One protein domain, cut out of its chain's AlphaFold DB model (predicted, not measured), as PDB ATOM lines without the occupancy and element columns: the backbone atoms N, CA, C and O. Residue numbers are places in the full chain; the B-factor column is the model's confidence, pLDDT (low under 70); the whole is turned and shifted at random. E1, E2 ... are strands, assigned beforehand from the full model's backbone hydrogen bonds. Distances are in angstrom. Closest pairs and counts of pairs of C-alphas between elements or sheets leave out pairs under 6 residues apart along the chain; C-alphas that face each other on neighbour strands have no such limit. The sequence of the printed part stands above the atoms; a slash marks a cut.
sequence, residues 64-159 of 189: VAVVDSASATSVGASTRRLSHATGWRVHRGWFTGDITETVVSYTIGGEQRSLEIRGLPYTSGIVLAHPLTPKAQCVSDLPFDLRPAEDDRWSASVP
ATOM      1  N   VAL A  64     307.042 357.993 234.994       89.56
ATOM      2  CA  VAL A  64     306.833 359.219 235.768       89.56
ATOM      3  C   VAL A  64     308.194 359.737 236.222       89.56
ATOM      4  O   VAL A  64     308.886 359.083 236.999       89.56
ATOM      5  N   ALA A  65     308.583 360.909 235.729       90.25
ATOM      6  CA  ALA A  65     309.840 361.534 236.106       90.25
ATOM      7  C   ALA A  65     309.733 362.215 237.477       90.25
ATOM      8  O   ALA A  65     308.692 362.779 237.828       90.25
ATOM      9  N   VAL A  66     310.836 362.207 238.230       88.94
ATOM     10  CA  VAL A  66     310.942 362.969 239.479       88.94
ATOM     11  C   VAL A  66     311.249 364.414 239.121       88.94
ATOM     12  O   VAL A  66     312.193 364.684 238.388       88.94
ATOM     13  N   VAL A  67     310.430 365.343 239.598       89.69
ATOM     14  CA  VAL A  67     310.589 366.767 239.297       89.69
ATOM     15  C   VAL A  67     311.457 367.403 240.371       89.69
ATOM     16  O   VAL A  67     311.072 367.428 241.539       89.69
ATOM     17  N   ASP A  68     312.609 367.928 239.963       89.94
ATOM     18  CA  ASP A  68     313.614 368.494 240.865       89.94
ATOM     19  C   ASP A  68     313.360 369.983 241.118       89.94
ATOM     20  O   ASP A  68     313.461 370.472 242.243       89.94
ATOM     21  N   SER A  69     313.029 370.728 240.059       88.81
ATOM     22  CA  SER A  69     312.761 372.162 240.149       88.81
ATOM     23  C   SER A  69     311.880 372.651 239.004       88.81
ATOM     24  O   SER A  69     311.839 372.062 237.925       88.81
ATOM     25  N   ALA A  70     311.175 373.757 239.230       87.50
ATOM     26  CA  ALA A  70     310.406 374.449 238.206       87.50
ATOM     27  C   ALA A  70     310.699 375.945 238.289       87.50
ATOM     28  O   ALA A  70     310.515 376.561 239.339       87.50
ATOM     29  N   SER A  71     311.175 376.524 237.190       87.06
ATOM     30  CA  SER A  71     311.470 377.953 237.084       87.06
ATOM     31  C   SER A  71     310.544 378.597 236.067       87.06
ATOM     32  O   SER A  71     310.562 378.251 234.889       87.06
ATOM     33  N   ALA A  72     309.717 379.518 236.547       86.00
ATOM     34  CA  ALA A  72     308.687 380.203 235.783       86.00
ATOM     35  C   ALA A  72     309.158 381.599 235.360       86.00
ATOM     36  O   ALA A  72     309.631 382.377 236.184       86.00
ATOM     37  N   THR A  73     308.962 381.935 234.089       85.62
ATOM     38  CA  THR A  73     309.188 383.271 233.532       85.62
ATOM     39  C   THR A  73     307.889 383.780 232.919       85.62
ATOM     40  O   THR A  73     307.263 383.095 232.111       85.62
ATOM     41  N   SER A  74     307.444 384.973 233.321       81.69
ATOM     42  CA  SER A  74     306.233 385.583 232.758       81.69
ATOM     43  C   SER A  74     306.514 386.116 231.355       81.69
ATOM     44  O   SER A  74     307.459 386.874 231.149       81.69
ATOM     45  N   VAL A  75     305.682 385.717 230.394       78.12
ATOM     46  CA  VAL A  75     305.774 386.105 228.977       78.12
ATOM     47  C   VAL A  75     304.776 387.227 228.646       78.12
ATOM     48  O   VAL A  75     304.928 387.913 227.637       78.12
ATOM     49  N   GLY A  76     303.769 387.448 229.502       77.94
ATOM     50  CA  GLY A  76     302.804 388.550 229.405       77.94
ATOM     51  C   GLY A  76     301.336 388.112 229.391       77.94
ATOM     52  O   GLY A  76     301.017 386.923 229.309       77.94
ATOM     53  N   ALA A  77     300.429 389.089 229.456       80.69
ATOM     54  CA  ALA A  77     298.994 388.855 229.585       80.69
ATOM     55  C   ALA A  77     298.308 388.571 228.240       80.69
ATOM     56  O   ALA A  77     298.426 389.338 227.283       80.69
ATOM     57  N   SER A  78     297.522 387.495 228.161       79.69
ATOM     58  CA  SER A  78     296.601 387.288 227.038       79.69
ATOM     59  C   SER A  78     295.409 386.416 227.423       79.69
ATOM     60  O   SER A  78     295.440 385.688 228.413       79.69
ATOM     61  N   THR A  79     294.339 386.484 226.629       79.12
ATOM     62  CA  THR A  79     293.207 385.561 226.768       79.12
ATOM     63  C   THR A  79     293.423 384.374 225.847       79.12
ATOM     64  O   THR A  79     293.351 384.506 224.623       79.12
ATOM     65  N   ARG A  80     293.704 383.205 226.423       78.75
ATOM     66  CA  ARG A  80     293.892 381.958 225.677       78.75
ATOM     67  C   ARG A  80     293.310 380.783 226.438       78.75
ATOM     68  O   ARG A  80     293.119 380.805 227.651       78.75
ATOM     69  N   ARG A  81     293.025 379.717 225.703       75.00
ATOM     70  CA  ARG A  81     292.624 378.452 226.301       75.00
ATOM     71  C   ARG A  81     293.866 377.680 226.734       75.00
ATOM     72  O   ARG A  81     294.662 377.297 225.879       75.00
ATOM     73  N   LEU A  82     294.000 377.430 228.031       82.25
ATOM     74  CA  LEU A  82     295.164 376.771 228.623       82.25
ATOM     75  C   LEU A  82     294.762 375.465 229.314       82.25
ATOM     76  O   LEU A  82     293.611 375.279 229.731       82.25
ATOM     77  N   SER A  83     295.721 374.551 229.400       82.12
ATOM     78  CA  SER A  83     295.657 373.353 230.226       82.12
ATOM     79  C   SER A  83     296.550 373.530 231.450       82.12
ATOM     80  O   SER A  83     297.621 374.124 231.377       82.12
ATOM     81  N   HIS A  84     296.091 373.029 232.591       84.31
ATOM     82  CA  HIS A  84     296.850 373.023 233.833       84.31
ATOM     83  C   HIS A  84     296.662 371.684 234.531       84.31
ATOM     84  O   HIS A  84     295.528 371.228 234.695       84.31
ATOM     85  N   ALA A  85     297.765 371.049 234.913       84.75
ATOM     86  CA  ALA A  85     297.749 369.770 235.605       84.75
ATOM     87  C   ALA A  85     298.008 369.952 237.104       84.75
ATOM     88  O   ALA A  85     298.944 370.643 237.502       84.75
ATOM     89  N   THR A  86     297.192 369.284 237.915       85.12
ATOM     90  CA  THR A  86     297.395 369.079 239.350       85.12
ATOM     91  C   THR A  86     297.446 367.577 239.616       85.12
ATOM     92  O   THR A  86     296.427 366.877 239.621       85.12
ATOM     93  N   GLY A  87     298.662 367.047 239.748       86.94
ATOM     94  CA  GLY A  87     298.935 365.616 239.671       86.94
ATOM     95  C   GLY A  87     298.507 365.041 238.317       86.94
ATOM     96  O   GLY A  87     298.858 365.563 237.257       86.94
ATOM     97  N   TRP A  88     297.693 363.984 238.363       85.69
ATOM     98  CA  TRP A  88     297.078 363.356 237.185       85.69
ATOM     99  C   TRP A  88     295.871 364.128 236.628       85.69
ATOM    100  O   TRP A  88     295.432 363.865 235.511       85.69
ATOM    101  N   ARG A  89     295.288 365.065 237.389       84.56
ATOM    102  CA  ARG A  89     294.072 365.774 236.963       84.56
ATOM    103  C   ARG A  89     294.429 366.965 236.087       84.56
ATOM    104  O   ARG A  89     295.143 367.862 236.524       84.56
ATOM    105  N   VAL A  90     293.862 367.021 234.883       84.94
ATOM    106  CA  VAL A  90     294.066 368.139 233.953       84.94
ATOM    107  C   VAL A  90     292.807 368.988 233.849       84.94
ATOM    108  O   VAL A  90     291.742 368.523 233.450       84.94
ATOM    109  N   HIS A  91     292.946 370.275 234.138       83.94
ATOM    110  CA  HIS A  91     291.904 371.274 233.960       83.94
ATOM    111  C   HIS A  91     292.156 372.024 232.649       83.94
ATOM    112  O   HIS A  91     293.265 372.492 232.403       83.94
ATOM    113  N   ARG A  92     291.142 372.129 231.777       83.31
ATOM    114  CA  ARG A  92     291.259 372.796 230.462       83.31
ATOM    115  C   ARG A  92     290.194 373.871 230.285       83.31
ATOM    116  O   ARG A  92     289.062 373.578 229.881       83.31
ATOM    117  N   GLY A  93     290.571 375.121 230.516       82.94
ATOM    118  CA  GLY A  93     289.661 376.266 230.553       82.94
ATOM    119  C   GLY A  93     290.113 377.426 229.674       82.94
ATOM    120  O   GLY A  93     291.224 377.436 229.148       82.94
ATOM    121  N   TRP A  94     289.221 378.398 229.496       82.50
ATOM    122  CA  TRP A  94     289.626 379.731 229.059       82.50
ATOM    123  C   TRP A  94     290.257 380.446 230.244       82.50
ATOM    124  O   TRP A  94     289.698 380.416 231.339       82.50
ATOM    125  N   PHE A  95     291.414 381.049 230.014       80.88
ATOM    126  CA  PHE A  95     292.117 381.821 231.016       80.88
ATOM    127  C   PHE A  95     292.470 383.190 230.442       80.88
ATOM    128  O   PHE A  95     292.889 383.302 229.287       80.88
ATOM    129  N   THR A  96     292.290 384.217 231.262       83.38
ATOM    130  CA  THR A  96     292.681 385.591 230.963       83.38
ATOM    131  C   THR A  96     293.636 386.024 232.057       83.38
ATOM    132  O   THR A  96     293.253 386.080 233.221       83.38
ATOM    133  N   GLY A  97     294.880 386.296 231.683       85.25
ATOM    134  CA  GLY A  97     295.916 386.701 232.623       85.25
ATOM    135  C   GLY A  97     297.306 386.447 232.064       85.25
ATOM    136  O   GLY A  97     297.461 386.204 230.862       85.25
ATOM    137  N   ASP A  98     298.297 386.509 232.945       84.69
ATOM    138  CA  ASP A  98     299.693 386.287 232.588       84.69
ATOM    139  C   ASP A  98     299.936 384.839 232.169       84.69
ATOM    140  O   ASP A  98     299.561 383.887 232.856       84.69
ATOM    141  N   ILE A  99     300.572 384.688 231.012       84.12
ATOM    142  CA  ILE A  99     301.087 383.418 230.525       84.12
ATOM    143  C   ILE A  99     302.534 383.295 230.973       84.12
ATOM    144  O   ILE A  99     303.328 384.226 230.849       84.12
ATOM    145  N   THR A 100     302.877 382.112 231.456       85.25
ATOM    146  CA  THR A 100     304.189 381.764 231.972       85.25
ATOM    147  C   THR A 100     304.824 380.692 231.097       85.25
ATOM    148  O   THR A 100     304.159 379.769 230.622       85.25
ATOM    149  N   GLU A 101     306.124 380.810 230.891       88.75
ATOM    150  CA  GLU A 101     306.984 379.759 230.367       88.75
ATOM    151  C   GLU A 101     307.730 379.157 231.550       88.75
ATOM    152  O   GLU A 101     308.396 379.865 232.303       88.75
ATOM    153  N   THR A 102     307.529 377.867 231.787       88.44
ATOM    154  CA  THR A 102     308.109 377.160 232.924       88.44
ATOM    155  C   THR A 102     309.100 376.128 232.426       88.44
ATOM    156  O   THR A 102     308.726 375.202 231.711       88.44
ATOM    157  N   VAL A 103     310.356 376.266 232.835       91.88
ATOM    158  CA  VAL A 103     311.379 375.244 232.629       91.88
ATOM    159  C   VAL A 103     311.362 374.325 233.843       91.88
ATOM    160  O   VAL A 103     311.693 374.741 234.957       91.88
ATOM    161  N   VAL A 104     310.937 373.086 233.631       91.00
ATOM    162  CA  VAL A 104     310.898 372.030 234.642       91.00
ATOM    163  C   VAL A 104     312.145 371.172 234.492       91.00
ATOM    164  O   VAL A 104     312.341 370.546 233.451       91.00
ATOM    165  N   SER A 105     312.983 371.135 235.524       92.31
ATOM    166  CA  SER A 105     314.082 370.175 235.625       92.31
ATOM    167  C   SER A 105     313.551 368.891 236.244       92.31
ATOM    168  O   SER A 105     312.874 368.932 237.273       92.31
ATOM    169  N   TYR A 106     313.840 367.762 235.614       92.19
ATOM    170  CA  TYR A 106     313.394 366.453 236.062       92.19
ATOM    171  C   TYR A 106     314.507 365.420 235.927       92.19
ATOM    172  O   TYR A 106     315.350 365.512 235.033       92.19
ATOM    173  N   THR A 107     314.453 364.397 236.769       91.56
ATOM    174  CA  THR A 107     315.367 363.262 236.743       91.56
ATOM    175  C   THR A 107     314.623 362.001 236.317       91.56
ATOM    176  O   THR A 107     313.554 361.672 236.839       91.56
ATOM    177  N   ILE A 108     315.198 361.278 235.354       90.88
ATOM    178  CA  ILE A 108     314.717 359.967 234.906       90.88
ATOM    179  C   ILE A 108     315.901 359.041 234.631       90.88
ATOM    180  O   ILE A 108     316.875 359.443 233.999       90.88
ATOM    181  N   GLY A 109     315.850 357.805 235.135       85.19
ATOM    182  CA  GLY A 109     316.950 356.845 234.966       85.19
ATOM    183  C   GLY A 109     318.301 357.327 235.520       85.19
ATOM    184  O   GLY A 109     319.340 356.897 235.036       85.19
ATOM    185  N   GLY A 110     318.292 358.245 236.494       84.75
ATOM    186  CA  GLY A 110     319.500 358.855 237.062       84.75
ATOM    187  C   GLY A 110     320.092 360.015 236.250       84.75
ATOM    188  O   GLY A 110     321.085 360.593 236.682       84.75
ATOM    189  N   GLU A 111     319.494 360.391 235.115       88.19
ATOM    190  CA  GLU A 111     319.898 361.563 234.333       88.19
ATOM    191  C   GLU A 111     318.965 362.749 234.572       88.19
ATOM    192  O   GLU A 111     317.741 362.622 234.475       88.19
ATOM    193  N   GLN A 112     319.558 363.919 234.806       90.62
ATOM    194  CA  GLN A 112     318.835 365.182 234.887       90.62
ATOM    195  C   GLN A 112     318.598 365.750 233.482       90.62
ATOM    196  O   GLN A 112     319.514 365.849 232.662       90.62
ATOM    197  N   ARG A 113     317.359 366.145 233.201       92.62
ATOM    198  CA  ARG A 113     316.908 366.720 231.930       92.62
ATOM    199  C   ARG A 113     315.949 367.880 232.194       92.62
ATOM    200  O   ARG A 113     315.518 368.103 233.323       92.62
ATOM    201  N   SER A 114     315.617 368.639 231.153       91.69
ATOM    202  CA  SER A 114     314.671 369.752 231.243       91.69
ATOM    203  C   SER A 114     313.514 369.603 230.258       91.69
ATOM    204  O   SER A 114     313.643 368.999 229.191       91.69
ATOM    205  N   LEU A 115     312.351 370.116 230.655       90.62
ATOM    206  CA  LEU A 115     311.144 370.220 229.846       90.62
ATOM    207  C   LEU A 115     310.630 371.653 229.937       90.62
ATOM    208  O   LEU A 115     310.440 372.185 231.026       90.62
ATOM    209  N   GLU A 116     310.375 372.258 228.790       89.25
ATOM    210  CA  GLU A 116     309.763 373.575 228.707       89.25
ATOM    211  C   GLU A 116     308.248 373.428 228.551       89.25
ATOM    212  O   GLU A 116     307.765 372.738 227.653       89.25
ATOM    213  N   ILE A 117     307.499 374.066 229.448       86.06
ATOM    214  CA  ILE A 117     306.039 374.041 229.480       86.06
ATOM    215  C   ILE A 117     305.542 375.474 229.368       86.06
ATOM    216  O   ILE A 117     305.884 376.331 230.181       86.06
ATOM    217  N   ARG A 118     304.672 375.735 228.395       82.88
ATOM    218  CA  ARG A 118     304.082 377.058 228.195       82.88
ATOM    219  C   ARG A 118     302.611 377.062 228.584       82.88
ATOM    220  O   ARG A 118     301.829 376.263 228.077       82.88
ATOM    221  N   GLY A 119     302.205 378.017 229.414       83.50
ATOM    222  CA  GLY A 119     300.809 378.173 229.803       83.50
ATOM    223  C   GLY A 119     300.653 378.814 231.169       83.50
ATOM    224  O   GLY A 119     301.108 379.931 231.391       83.50
ATOM    225  N   LEU A 120     299.949 378.127 232.063       84.12
ATOM    226  CA  LEU A 120     299.855 378.532 233.462       84.12
ATOM    227  C   LEU A 120     301.110 378.085 234.223       84.12
ATOM    228  O   LEU A 120     301.704 377.078 233.829       84.12
ATOM    229  N   PRO A 121     301.490 378.777 235.314       82.69
ATOM    230  CA  PRO A 121     302.601 378.357 236.159       82.69
ATOM    231  C   PRO A 121     302.490 376.879 236.527       82.69
ATOM    232  O   PRO A 121     301.426 376.411 236.952       82.69
ATOM    233  N   TYR A 122     303.578 376.137 236.345       82.88
ATOM    234  CA  TYR A 122     303.636 374.746 236.772       82.88
ATOM    235  C   TYR A 122     303.514 374.667 238.301       82.88
ATOM    236  O   TYR A 122     304.200 375.391 239.020       82.88
ATOM    237  N   THR A 123     302.638 373.791 238.797       83.31
ATOM    238  CA  THR A 123     302.418 373.598 240.240       83.31
ATOM    239  C   THR A 123     302.816 372.192 240.677       83.31
ATOM    240  O   THR A 123     303.779 372.013 241.410       83.31
ATOM    241  N   SER A 124     302.069 371.185 240.226       84.31
ATOM    242  CA  SER A 124     302.199 369.786 240.656       84.31
ATOM    243  C   SER A 124     301.832 368.804 239.539       84.31
ATOM    244  O   SER A 124     301.391 367.689 239.805       84.31
ATOM    245  N   GLY A 125     301.923 369.235 238.280       85.19
ATOM    246  CA  GLY A 125     301.581 368.396 237.133       85.19
ATOM    247  C   GLY A 125     302.532 367.211 236.995       85.19
ATOM    248  O   GLY A 125     303.702 367.309 237.323       85.19
ATOM    249  N   ILE A 126     302.055 366.078 236.500       89.50
ATOM    250  CA  ILE A 126     302.939 364.928 236.281       89.50
ATOM    251  C   ILE A 126     303.698 365.090 234.967       89.50
ATOM    252  O   ILE A 126     303.113 365.465 233.949       89.50
ATOM    253  N   VAL A 127     304.996 364.781 234.989       90.75
ATOM    254  CA  VAL A 127     305.851 364.727 233.800       90.75
ATOM    255  C   VAL A 127     306.103 363.266 233.449       90.75
ATOM    256  O   VAL A 127     306.620 362.504 234.261       90.75
ATOM    257  N   LEU A 128     305.730 362.882 232.231       91.00
ATOM    258  CA  LEU A 128     306.066 361.590 231.647       91.00
ATOM    259  C   LEU A 128     307.284 361.768 230.752       91.00
ATOM    260  O   LEU A 128     307.253 362.576 229.823       91.00
ATOM    261  N   ALA A 129     308.342 361.011 231.004       91.75
ATOM    262  CA  ALA A 129     309.557 361.063 230.205       91.75
ATOM    263  C   ALA A 129     309.971 359.666 229.758       91.75
ATOM    264  O   ALA A 129     309.738 358.681 230.446       91.75
ATOM    265  N   HIS A 130     310.577 359.568 228.581       90.94
ATOM    266  CA  HIS A 130     311.152 358.322 228.106       90.94
ATOM    267  C   HIS A 130     312.568 358.161 228.686       90.94
ATOM    268  O   HIS A 130     313.379 359.082 228.556       90.94
ATOM    269  N   PRO A 131     312.938 356.999 229.249       86.38
ATOM    270  CA  PRO A 131     314.252 356.825 229.873       86.38
ATOM    271  C   PRO A 131     315.391 356.963 228.849       86.38
ATOM    272  O   PRO A 131     316.322 357.744 229.025       86.38
ATOM    273  N   LEU A 132     315.261 356.295 227.697       86.19
ATOM    274  CA  LEU A 132     316.314 356.236 226.669       86.19
ATOM    275  C   LEU A 132     316.289 357.352 225.611       86.19
ATOM    276  O   LEU A 132     317.216 357.449 224.813       86.19
ATOM    277  N   THR A 133     315.223 358.150 225.522       85.50
ATOM    278  CA  THR A 133     315.101 359.178 224.473       85.50
ATOM    279  C   THR A 133     314.769 360.523 225.105       85.50
ATOM    280  O   THR A 133     314.090 360.540 226.129       85.50
ATOM    281  N   PRO A 134     315.182 361.659 224.514       85.88
ATOM    282  CA  PRO A 134     314.948 362.991 225.079       85.88
ATOM    283  C   PRO A 134     313.489 363.457 224.899       85.88
ATOM    284  O   PRO A 134     313.218 364.627 224.649       85.88
ATOM    285  N   LYS A 135     312.529 362.530 224.956       88.25
ATOM    286  CA  LYS A 135     311.102 362.801 224.820       88.25
ATOM    287  C   LYS A 135     310.483 362.862 226.207       88.25
ATOM    288  O   LYS A 135     310.457 361.854 226.908       88.25
ATOM    289  N   ALA A 136     309.946 364.019 226.565       89.31
ATOM    290  CA  ALA A 136     309.171 364.204 227.780       89.31
ATOM    291  C   ALA A 136     307.972 365.104 227.512       89.31
ATOM    292  O   ALA A 136     308.024 365.967 226.635       89.31
ATOM    293  N   GLN A 137     306.890 364.874 228.246       89.75
ATOM    294  CA  GLN A 137     305.673 365.667 228.173       89.75
ATOM    295  C   GLN A 137     305.000 365.756 229.532       89.75
ATOM    296  O   GLN A 137     304.908 364.778 230.273       89.75
ATOM    297  N   CYS A 138     304.467 366.936 229.831       87.31
ATOM    298  CA  CYS A 138     303.574 367.102 230.959       87.31
ATOM    299  C   CYS A 138     302.205 366.511 230.612       87.31
ATOM    300  O   CYS A 138     301.714 366.657 229.489       87.31
ATOM    301  N   VAL A 139     301.534 365.903 231.589       88.00
ATOM    302  CA  VAL A 139     300.169 365.389 231.412       88.00
ATOM    303  C   VAL A 139     299.199 366.511 230.995       88.00
ATOM    304  O   VAL A 139     298.221 366.247 230.295       88.00
ATOM    305  N   SER A 140     299.490 367.778 231.328       85.06
ATOM    306  CA  SER A 140     298.719 368.939 230.851       85.06
ATOM    307  C   SER A 140     298.747 369.127 229.336       85.06
ATOM    308  O   SER A 140     297.777 369.654 228.782       85.06
ATOM    309  N   ASP A 141     299.824 368.721 228.671       83.12
ATOM    310  CA  ASP A 141     300.034 368.956 227.237       83.12
ATOM    311  C   ASP A 141     299.390 367.861 226.387       83.12
ATOM    312  O   ASP A 141     299.180 368.023 225.183       83.12
ATOM    313  N   LEU A 142     299.014 366.748 227.022       83.38
ATOM    314  CA  LEU A 142     298.336 365.659 226.350       83.38
ATOM    315  C   LEU A 142     296.902 366.050 225.965       83.38
ATOM    316  O   LEU A 142     296.189 366.748 226.703       83.38
ATOM    317  N   PRO A 143     296.424 365.573 224.802       77.06
ATOM    318  CA  PRO A 143     295.105 365.926 224.303       77.06
ATOM    319  C   PRO A 143     293.949 365.195 224.996       77.06
ATOM    320  O   PRO A 143     292.797 365.604 224.838       77.06
ATOM    321  N   PHE A 144     294.247 364.145 225.754       81.31
ATOM    322  CA  PHE A 144     293.318 363.305 226.510       81.31
ATOM    323  C   PHE A 144     293.660 363.354 228.002       81.31
ATOM    324  O   PHE A 144     294.702 363.876 228.398       81.31
ATOM    325  N   ASP A 145     292.761 362.839 228.833       83.00
ATOM    326  CA  ASP A 145     293.009 362.724 230.269       83.00
ATOM    327  C   ASP A 145     293.645 361.375 230.568       83.00
ATOM    328  O   ASP A 145     293.141 360.341 230.124       83.00
ATOM    329  N   LEU A 146     294.746 361.393 231.317       85.56
ATOM    330  CA  LEU A 146     295.371 360.191 231.848       85.56
ATOM    331  C   LEU A 146     294.883 359.941 233.269       85.56
ATOM    332  O   LEU A 146     294.792 360.862 234.080       85.56
ATOM    333  N   ARG A 147     294.577 358.683 233.569       84.31
ATOM    334  CA  ARG A 147     294.228 358.236 234.915       84.31
ATOM    335  C   ARG A 147     295.171 357.112 235.327       84.31
ATOM    336  O   ARG A 147     295.402 356.227 234.501       84.31
ATOM    337  N   PRO A 148     295.681 357.115 236.567       83.50
ATOM    338  CA  PRO A 148     296.422 355.972 237.078       83.50
ATOM    339  C   PRO A 148     295.499 354.744 237.078       83.50
ATOM    340  O   PRO A 148     294.322 354.850 237.429       83.50
ATOM    341  N   ALA A 149     296.015 353.613 236.613       81.75
ATOM    342  CA  ALA A 149     295.380 352.304 236.690       81.75
ATOM    343  C   ALA A 149     296.053 351.473 237.794       81.75
ATOM    344  O   ALA A 149     297.117 351.836 238.290       81.75
ATOM    345  N   GLU A 150     295.424 350.366 238.182       73.69
ATOM    346  CA  GLU A 150     295.894 349.509 239.281       73.69
ATOM    347  C   GLU A 150     297.228 348.802 238.970       73.69
ATOM    348  O   GLU A 150     298.005 348.542 239.882       73.69
ATOM    349  N   ASP A 151     297.542 348.581 237.690       73.19
ATOM    350  CA  ASP A 151     298.755 347.881 237.226       73.19
ATOM    351  C   ASP A 151     300.006 348.781 237.123       73.19
ATOM    352  O   ASP A 151     300.877 348.535 236.288       73.19
ATOM    353  N   ASP A 152     300.068 349.886 237.871       65.50
ATOM    354  CA  ASP A 152     301.153 350.888 237.791       65.50
ATOM    355  C   ASP A 152     301.329 351.513 236.382       65.50
ATOM    356  O   ASP A 152     302.310 352.184 236.056       65.50
ATOM    357  N   ARG A 153     300.326 351.311 235.517       80.31
ATOM    358  CA  ARG A 153     300.180 351.934 234.196       80.31
ATOM    359  C   ARG A 153     299.065 352.967 234.217       80.31
ATOM    360  O   ARG A 153     298.277 353.040 235.149       80.31
ATOM    361  N   TRP A 154     298.964 353.774 233.166       84.06
ATOM    362  CA  TRP A 154     297.880 354.742 232.998       84.06
ATOM    363  C   TRP A 154     296.870 354.290 231.946       84.06
ATOM    364  O   TRP A 154     297.204 353.664 230.940       84.06
ATOM    365  N   SER A 155     295.619 354.684 232.154       83.19
ATOM    366  CA  SER A 155     294.555 354.604 231.158       83.19
ATOM    367  C   SER A 155     294.306 355.984 230.551       83.19
ATOM    368  O   SER A 155     294.307 356.999 231.250       83.19
ATOM    369  N   ALA A 156     294.106 356.032 229.235       81.88
ATOM    370  CA  ALA A 156     293.729 357.252 228.536       81.88
ATOM    371  C   ALA A 156     292.210 357.291 228.363       81.88
ATOM    372  O   ALA A 156     291.626 356.412 227.732       81.88
ATOM    373  N   SER A 157     291.567 358.330 228.890       79.88
ATOM    374  CA  SER A 157     290.162 358.609 228.599       79.88
ATOM    375  C   SER A 157     290.060 359.670 227.512       79.88
ATOM    376  O   SER A 157     290.564 360.788 227.664       79.88
ATOM    377  N   VAL A 158     289.404 359.308 226.406       74.38
ATOM    378  CA  VAL A 158     289.109 360.247 225.326       74.38
ATOM    379  C   VAL A 158     287.871 361.051 225.727       74.38
ATOM    380  O   VAL A 158     286.799 360.484 225.934       74.38
ATOM    381  N   PRO A 159     287.989 362.374 225.848       70.81
ATOM    382  CA  PRO A 159     286.875 363.221 226.242       70.81
ATOM    383  C   PRO A 159     285.823 363.274 225.130       70.81
ATOM    384  O   PRO A 159     286.171 363.421 223.962       70.81
TER     385      PRO A 159
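Overview. This is residues 64 to 159 of the 189 residues of an uncharacterized protein of Rhodococcus sp. OK269 (UniProt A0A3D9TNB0). A long two-stranded ribbon, E1 and E2, is folded back on itself into a U, with E3 added beside E2 along one arm. The short hairpin E4 and E5 sits at the open end of the U, between the arms, and the hairpin E6 and E7 lies beyond the other arm, near the start of E2. The printed part has 96 residues, with no named helix and seven named strands in the order E1 to E7, and the class is all strand. The largest sheet, E1 - E2 - E3, is antiparallel, as are the pairs E4 - E5 and E6 - E7. The whole is compact, with a radius of gyration of the C-alphas of 13.7 A and spans of 39 by 31 by 18 A.

Arrangement. E1, residues 66 to 87, bends by 165 degrees at residue 77. E2, residues 89 to 108, bends by 149 degrees at residue 94. These two form an antiparallel hairpin along both arms: N 71 and O 103 are 2.9 A apart, and N 84 and O 91 are 2.9 A apart, both within hydrogen-bond range. E3, residues 111 to 119, is the antiparallel neighbour of E2, with N 104 and O 115 at 2.8 A. E1, E2 and E3 make a meander, each strand the antiparallel neighbour of the one before; this sheet is strongly twisted, and its edge strands are E1 and E3. Residues 124 to 125 pair parallel with residues 86 to 87 of E1. E4, residues 127 to 129, and E5, residues 136 to 138, form a hairpin with N 128 and O 137 at 2.8 A. The closest C-alphas of E3 and E5, those of Leu 115 and Ala 136, are 6.7 A apart. E6, residues 145 to 148, and E7, residues 154 to 157, form a hairpin with N 147 and O 155 at 2.9 A. The closest C-alphas of E2 and E6, those of Val 90 and Asp 145, are 6.6 A apart. E7 is apart from E2.

Along the chain. E1 begins at C-alpha 66 (310.942, 362.969, 239.479), turns near C-alpha 77 (298.994, 388.855, 229.585), and measures 12.3 A from first to last C-alpha. E2 measures 21.5 A and E3 25.7 A in the same way. E7 ends at C-alpha 157 (290.162, 358.609, 228.599).

Size, cuts and confidence. The two C-alphas farthest apart, those of Ala 77 and Asp 151, are 41.7 A apart. The printed part has no cut, and no link is long. Mean pLDDT of the printed part is 84.8; residue 152 alone is under 70.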